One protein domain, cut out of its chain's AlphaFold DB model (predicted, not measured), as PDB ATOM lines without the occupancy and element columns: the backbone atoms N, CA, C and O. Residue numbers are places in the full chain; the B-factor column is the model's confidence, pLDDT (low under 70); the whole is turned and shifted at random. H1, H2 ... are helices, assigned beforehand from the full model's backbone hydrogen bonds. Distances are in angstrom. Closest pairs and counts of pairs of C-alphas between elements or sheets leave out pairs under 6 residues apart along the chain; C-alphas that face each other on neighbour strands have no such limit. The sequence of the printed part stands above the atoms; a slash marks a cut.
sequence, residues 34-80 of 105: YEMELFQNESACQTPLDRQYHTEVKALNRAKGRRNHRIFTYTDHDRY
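Overview. This is residues 34 to 80 of the 105 residues of an uncharacterized protein of Lates calcarifer (UniProt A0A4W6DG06). One longer helix, H2, has a short helix, H1, crossing its flank at about a right angle, and a long tail of residues 63 to 80 loops away from the far end of H2 and arches back, its last part, residues 74 to 80, standing free. The printed part has 47 residues with two named helices, H1 then H2, and no named strand. It is all helix by class, though under half of the residues are in named elements. It is only just compact, close to loose, with a radius of gyration of the C-alphas of 11.0 A and spans of 28 by 22 by 13 A.

Arrangement. H2, residues 48 to 62, and H1, residues 34 to 40, touch; their closest C-alphas, those of His 54 and Phe 39, are 4.8 A apart. Their lines are about perpendicular, at 87 degrees. In both helices every O i to N i+4 pair is within hydrogen-bond range.

Along the chain. H2 is 21.5 A long, from C-alpha 48 at (-46.891, 0.605, 31.100) to C-alpha 62 at (-46.573, 18.450, 43.165). H1 is 9.9 A long and begins at C-alpha 34 at (-31.854, 10.409, 37.575).

Size, cuts and confidence. The C-alphas farthest apart, those of Lys 64 and Tyr 80, are 29.6 A apart. The printed part has no cut, and the link from H1 to H2 is short, with 7 residues. The mean pLDDT of the printed part is 74.9; residues 64 to 80 are under 70.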
ATOM      1  N   TYR A  34     -31.834  10.750  38.993       79.44
ATOM      2  CA  TYR A  34     -31.854  10.409  37.575       79.44
ATOM      3  C   TYR A  34     -33.227   9.889  37.127       79.44
ATOM      4  O   TYR A  34     -33.779  10.383  36.150       79.44
ATOM      5  N   GLU A  35     -33.821   8.938  37.856       82.31
ATOM      6  CA  GLU A  35     -35.158   8.419  37.529       82.31
ATOM      7  C   GLU A  35     -36.229   9.508  37.612       82.31
ATOM      8  O   GLU A  35     -37.145   9.538  36.794       82.31
ATOM      9  N   MET A  36     -36.116  10.428  38.571       81.19
ATOM     10  CA  MET A  36     -37.027  11.562  38.664       81.19
ATOM     11  C   MET A  36     -36.949  12.462  37.431       81.19
ATOM     12  O   MET A  36     -37.986  12.924  36.969       81.19
ATOM     13  N   GLU A  37     -35.758  12.743  36.908       85.38
ATOM     14  CA  GLU A  37     -35.586  13.539  35.685       85.38
ATOM     15  C   GLU A  37     -36.043  12.769  34.439       85.38
ATOM     16  O   GLU A  37     -36.708  13.327  33.567       85.38
ATOM     17  N   LEU A  38     -35.756  11.468  34.386       83.75
ATOM     18  CA  LEU A  38     -36.120  10.595  33.276       83.75
ATOM     19  C   LEU A  38     -37.642  10.442  33.150       83.75
ATOM     20  O   LEU A  38     -38.208  10.711  32.091       83.75
ATOM     21  N   PHE A  39     -38.316  10.056  34.237       84.69
ATOM     22  CA  PHE A  39     -39.763   9.832  34.251       84.69
ATOM     23  C   PHE A  39     -40.571  11.124  34.346       84.69
ATOM     24  O   PHE A  39     -41.787  11.082  34.200       84.69
ATOM     25  N   GLN A  40     -39.949  12.289  34.531       83.69
ATOM     26  CA  GLN A  40     -40.639  13.566  34.326       83.69
ATOM     27  C   GLN A  40     -41.080  13.749  32.872       83.69
ATOM     28  O   GLN A  40     -42.122  14.364  32.627       83.69
ATOM     29  N   ASN A  41     -40.319  13.210  31.918       85.31
ATOM     30  CA  ASN A  41     -40.623  13.332  30.503       85.31
ATOM     31  C   ASN A  41     -41.508  12.172  30.018       85.31
ATOM     32  O   ASN A  41     -41.135  11.001  30.081       85.31
ATOM     33  N   GLU A  42     -42.674  12.506  29.469       82.69
ATOM     34  CA  GLU A  42     -43.626  11.527  28.940       82.69
ATOM     35  C   GLU A  42     -43.063  10.761  27.732       82.69
ATOM     36  O   GLU A  42     -43.366   9.584  27.555       82.69
ATOM     37  N   SER A  43     -42.163  11.365  26.944       82.69
ATOM     38  CA  SER A  43     -41.565  10.693  25.781       82.69
ATOM     39  C   SER A  43     -40.605   9.559  26.159       82.69
ATOM     40  O   SER A  43     -40.387   8.643  25.367       82.69
ATOM     41  N   ALA A  44     -40.024   9.599  27.362       79.94
ATOM     42  CA  ALA A  44     -39.148   8.541  27.862       79.94
ATOM     43  C   ALA A  44     -39.935   7.303  28.334       79.94
ATOM     44  O   ALA A  44     -39.357   6.227  28.491       79.94
ATOM     45  N   CYS A  45     -41.252   7.435  28.529       83.38
ATOM     46  CA  CYS A  45     -42.104   6.394  29.090       83.38
ATOM     47  C   CYS A  45     -42.616   5.449  27.999       83.38
ATOM     48  O   CYS A  45     -43.635   5.704  27.356       83.38
ATOM     49  N   GLN A  46     -41.913   4.338  27.791       80.44
ATOM     50  CA  GLN A  46     -42.248   3.376  26.737       80.44
ATOM     51  C   GLN A  46     -43.141   2.253  27.272       80.44
ATOM     52  O   GLN A  46     -44.117   1.857  26.628       80.44
ATOM     53  N   THR A  47     -42.856   1.769  28.482       82.88
ATOM     54  CA  THR A  47     -43.593   0.658  29.094       82.88
ATOM     55  C   THR A  47     -44.797   1.141  29.917       82.88
ATOM     56  O   THR A  47     -44.838   2.297  30.346       82.88
ATOM     57  N   PRO A  48     -45.805   0.284  30.170       84.00
ATOM     58  CA  PRO A  48     -46.891   0.605  31.100       84.00
ATOM     59  C   PRO A  48     -46.392   0.938  32.513       84.00
ATOM     60  O   PRO A  48     -46.964   1.806  33.165       84.00
ATOM     61  N   LEU A  49     -45.306   0.294  32.954       82.75
ATOM     62  CA  LEU A  49     -44.664   0.561  34.241       82.75
ATOM     63  C   LEU A  49     -44.009   1.950  34.262       82.75
ATOM     64  O   LEU A  49     -44.194   2.697  35.218       82.75
ATOM     65  N   ASP A  50     -43.352   2.355  33.171       85.31
ATOM     66  CA  ASP A  50     -42.768   3.699  33.049       85.31
ATOM     67  C   ASP A  50     -43.848   4.788  33.199       85.31
ATOM     68  O   ASP A  50     -43.618   5.827  33.811       85.31
ATOM     69  N   ARG A  51     -45.065   4.542  32.688       87.25
ATOM     70  CA  ARG A  51     -46.203   5.473  32.832       87.25
ATOM     71  C   ARG A  51     -46.723   5.552  34.268       87.25
ATOM     72  O   ARG A  51     -47.178   6.617  34.697       87.25
ATOM     73  N   GLN A  52     -46.660   4.451  35.017       86.94
ATOM     74  CA  GLN A  52     -46.971   4.457  36.449       86.94
ATOM     75  C   GLN A  52     -45.942   5.309  37.199       86.94
ATOM     76  O   GLN A  52     -46.325   6.249  37.895       86.94
ATOM     77  N   TYR A  53     -44.650   5.097  36.933       86.94
ATOM     78  CA  TYR A  53     -43.576   5.911  37.502       86.94
ATOM     79  C   TYR A  53     -43.679   7.390  37.123       86.94
ATOM     80  O   TYR A  53     -43.505   8.246  37.986       86.94
ATOM     81  N   HIS A  54     -44.057   7.721  35.883       87.94
ATOM     82  CA  HIS A  54     -44.349   9.105  35.490       87.94
ATOM     83  C   HIS A  54     -45.423   9.731  36.380       87.94
ATOM     84  O   HIS A  54     -45.280  10.857  36.854       87.94
ATOM     85  N   THR A  55     -46.506   8.994  36.624       88.25
ATOM     86  CA  THR A  55     -47.628   9.474  37.433       88.25
ATOM     87  C   THR A  55     -47.199   9.705  38.882       88.25
ATOM     88  O   THR A  55     -47.505  10.754  39.454       88.25
ATOM     89  N   GLU A  56     -46.432   8.776  39.450       86.12
ATOM     90  CA  GLU A  56     -45.893   8.875  40.808       86.12
ATOM     91  C   GLU A  56     -44.889  10.023  40.954       86.12
ATOM     92  O   GLU A  56     -45.019  10.842  41.864       86.12
ATOM     93  N   VAL A  57     -43.938  10.163  40.026       85.94
ATOM     94  CA  VAL A  57     -42.955  11.261  40.013       85.94
ATOM     95  C   VAL A  57     -43.650  12.617  39.851       85.94
ATOM     96  O   VAL A  57     -43.320  13.579  40.549       85.94
ATOM     97  N   LYS A  58     -44.673  12.709  38.994       87.44
ATOM     98  CA  LYS A  58     -45.473  13.931  38.813       87.44
ATOM     99  C   LYS A  58     -46.270  14.278  40.071       87.44
ATOM    100  O   LYS A  58     -46.380  15.458  40.411       87.44
ATOM    101  N   ALA A  59     -46.799  13.282  40.780       87.19
ATOM    102  CA  ALA A  59     -47.468  13.473  42.065       87.19
ATOM    103  C   ALA A  59     -46.483  13.913  43.166       87.19
ATOM    104  O   ALA A  59     -46.766  14.865  43.895       87.19
ATOM    105  N   LEU A  60     -45.300  13.297  43.233       83.75
ATOM    106  CA  LEU A  60     -44.232  13.644  44.176       83.75
ATOM    107  C   LEU A  60     -43.734  15.080  43.983       83.75
ATOM    108  O   LEU A  60     -43.604  15.824  44.957       83.75
ATOM    109  N   ASN A  61     -43.525  15.510  42.737       81.62
ATOM    110  CA  ASN A  61     -43.115  16.881  42.425       81.62
ATOM    111  C   ASN A  61     -44.176  17.914  42.837       81.62
ATOM    112  O   ASN A  61     -43.834  18.977  43.355       81.62
ATOM    113  N   ARG A  62     -45.470  17.591  42.690       83.06
ATOM    114  CA  ARG A  62     -46.573  18.450  43.165       83.06
ATOM    115  C   ARG A  62     -46.607  18.576  44.693       83.06
ATOM    116  O   ARG A  62     -46.996  19.619  45.207       83.06
ATOM    117  N   ALA A  63     -46.182  17.543  45.421       79.50
ATOM    118  CA  ALA A  63     -46.285  17.450  46.877       79.50
ATOM    119  C   ALA A  63     -45.099  18.059  47.671       79.50
ATOM    120  O   ALA A  63     -44.984  17.784  48.863       79.50
ATOM    121  N   LYS A  64     -44.259  18.917  47.056       68.19
ATOM    122  CA  LYS A  64     -42.963  19.461  47.563       68.19
ATOM    123  C   LYS A  64     -41.729  18.552  47.403       68.19
ATOM    124  O   LYS A  64     -40.695  18.825  48.010       68.19
ATOM    125  N   GLY A  65     -41.781  17.540  46.541       67.69
ATOM    126  CA  GLY A  65     -40.608  16.736  46.193       67.69
ATOM    127  C   GLY A  65     -40.152  15.783  47.303       67.69
ATOM    128  O   GLY A  65     -40.788  15.620  48.347       67.69
ATOM    129  N   ARG A  66     -39.039  15.094  47.051       66.56
ATOM    130  CA  ARG A  66     -38.531  14.032  47.922       66.56
ATOM    131  C   ARG A  66     -37.711  14.630  49.072       66.56
ATOM    132  O   ARG A  66     -36.733  15.326  48.839       66.56
ATOM    133  N   ARG A  67     -38.066  14.315  50.324       63.38
ATOM    134  CA  ARG A  67     -37.314  14.759  51.524       63.38
ATOM    135  C   ARG A  67     -36.002  13.991  51.753       63.38
ATOM    136  O   ARG A  67     -35.218  14.366  52.612       63.38
ATOM    137  N   ASN A  68     -35.783  12.902  51.014       60.75
ATOM    138  CA  ASN A  68     -34.627  12.015  51.137       60.75
ATOM    139  C   ASN A  68     -33.930  11.881  49.775       60.75
ATOM    140  O   ASN A  68     -34.533  11.367  48.846       60.75
ATOM    141  N   HIS A  69     -32.654  12.262  49.668       61.09
ATOM    142  CA  HIS A  69     -31.842  12.125  48.441       61.09
ATOM    143  C   HIS A  69     -31.085  10.787  48.349       61.09
ATOM    144  O   HIS A  69     -30.184  10.626  47.531       61.09
ATOM    145  N   ARG A  70     -31.401   9.821  49.220       59.16
ATOM    146  CA  ARG A  70     -30.682   8.539  49.287       59.16
ATOM    147  C   ARG A  70     -31.047   7.691  48.064       59.16
ATOM    148  O   ARG A  70     -32.224   7.435  47.821       59.16
ATOM    149  N   ILE A  71     -30.067   7.301  47.264       55.84
ATOM    150  CA  ILE A  71     -30.264   6.498  46.051       55.84
ATOM    151  C   ILE A  71     -30.317   5.032  46.456       55.84
ATOM    152  O   ILE A  71     -29.305   4.574  46.961       55.84
ATOM    153  N   PHE A  72     -31.410   4.309  46.188       57.56
ATOM    154  CA  PHE A  72     -31.373   2.846  46.055       57.56
ATOM    155  C   PHE A  72     -32.531   2.362  45.180       57.56
ATOM    156  O   PHE A  72     -33.684   2.405  45.604       57.56
ATOM    157  N   THR A  73     -32.235   1.843  43.990       52.78
ATOM    158  CA  THR A  73     -33.008   0.727  43.439       52.78
ATOM    159  C   THR A  73     -32.126  -0.080  42.485       52.78
ATOM    160  O   THR A  73     -31.842   0.373  41.386       52.78
ATOM    161  N   TYR A  74     -31.714  -1.278  42.898       47.41
ATOM    162  CA  TYR A  74     -31.516  -2.376  41.955       47.41
ATOM    163  C   TYR A  74     -32.747  -3.256  42.128       47.41
ATOM    164  O   TYR A  74     -32.883  -3.933  43.141       47.41
ATOM    165  N   THR A  75     -33.704  -3.137  41.211       57.22
ATOM    166  CA  THR A  75     -34.778  -4.122  41.098       57.22
ATOM    167  C   THR A  75     -34.374  -5.063  39.981       57.22
ATOM    168  O   THR A  75     -33.978  -4.618  38.905       57.22
ATOM    169  N   ASP A  76     -34.537  -6.358  40.206       53.28
ATOM    170  CA  ASP A  76     -34.231  -7.435  39.251       53.28
ATOM    171  C   ASP A  76     -34.991  -7.290  37.916       53.28
ATOM    172  O   ASP A  76     -34.652  -7.901  36.909       53.28
ATOM    173  N   HIS A  77     -36.011  -6.429  37.916       53.44
ATOM    174  CA  HIS A  77     -36.910  -6.123  36.811       53.44
ATOM    175  C   HIS A  77     -36.551  -4.834  36.054       53.44
ATOM    176  O   HIS A  77     -37.267  -4.471  35.120       53.44
ATOM    177  N   ASP A  78     -35.498  -4.108  36.447       60.69
ATOM    178  CA  ASP A  78     -35.058  -2.947  35.673       60.69
ATOM    179  C   ASP A  78     -34.448  -3.402  34.333       60.69
ATOM    180  O   ASP A  78     -33.814  -4.454  34.219       60.69
ATOM    181  N   ARG A  79     -34.651  -2.593  33.289       58.94
ATOM    182  CA  ARG A  79     -34.247  -2.841  31.893       58.94
ATOM    183  C   ARG A  79     -32.751  -3.156  31.760       58.94
ATOM    184  O   ARG A  79     -32.333  -3.742  30.764       58.94
ATOM    185  N   TYR A  80     -31.960  -2.771  32.757       53.91
ATOM    186  CA  TYR A  80     -30.510  -2.929  32.800       53.91
ATOM    187  C   TYR A  80     -30.036  -4.117  33.649       53.91
ATOM    188  O   TYR A  80     -28.883  -4.530  33.505       53.91
TER     189      TYR A  80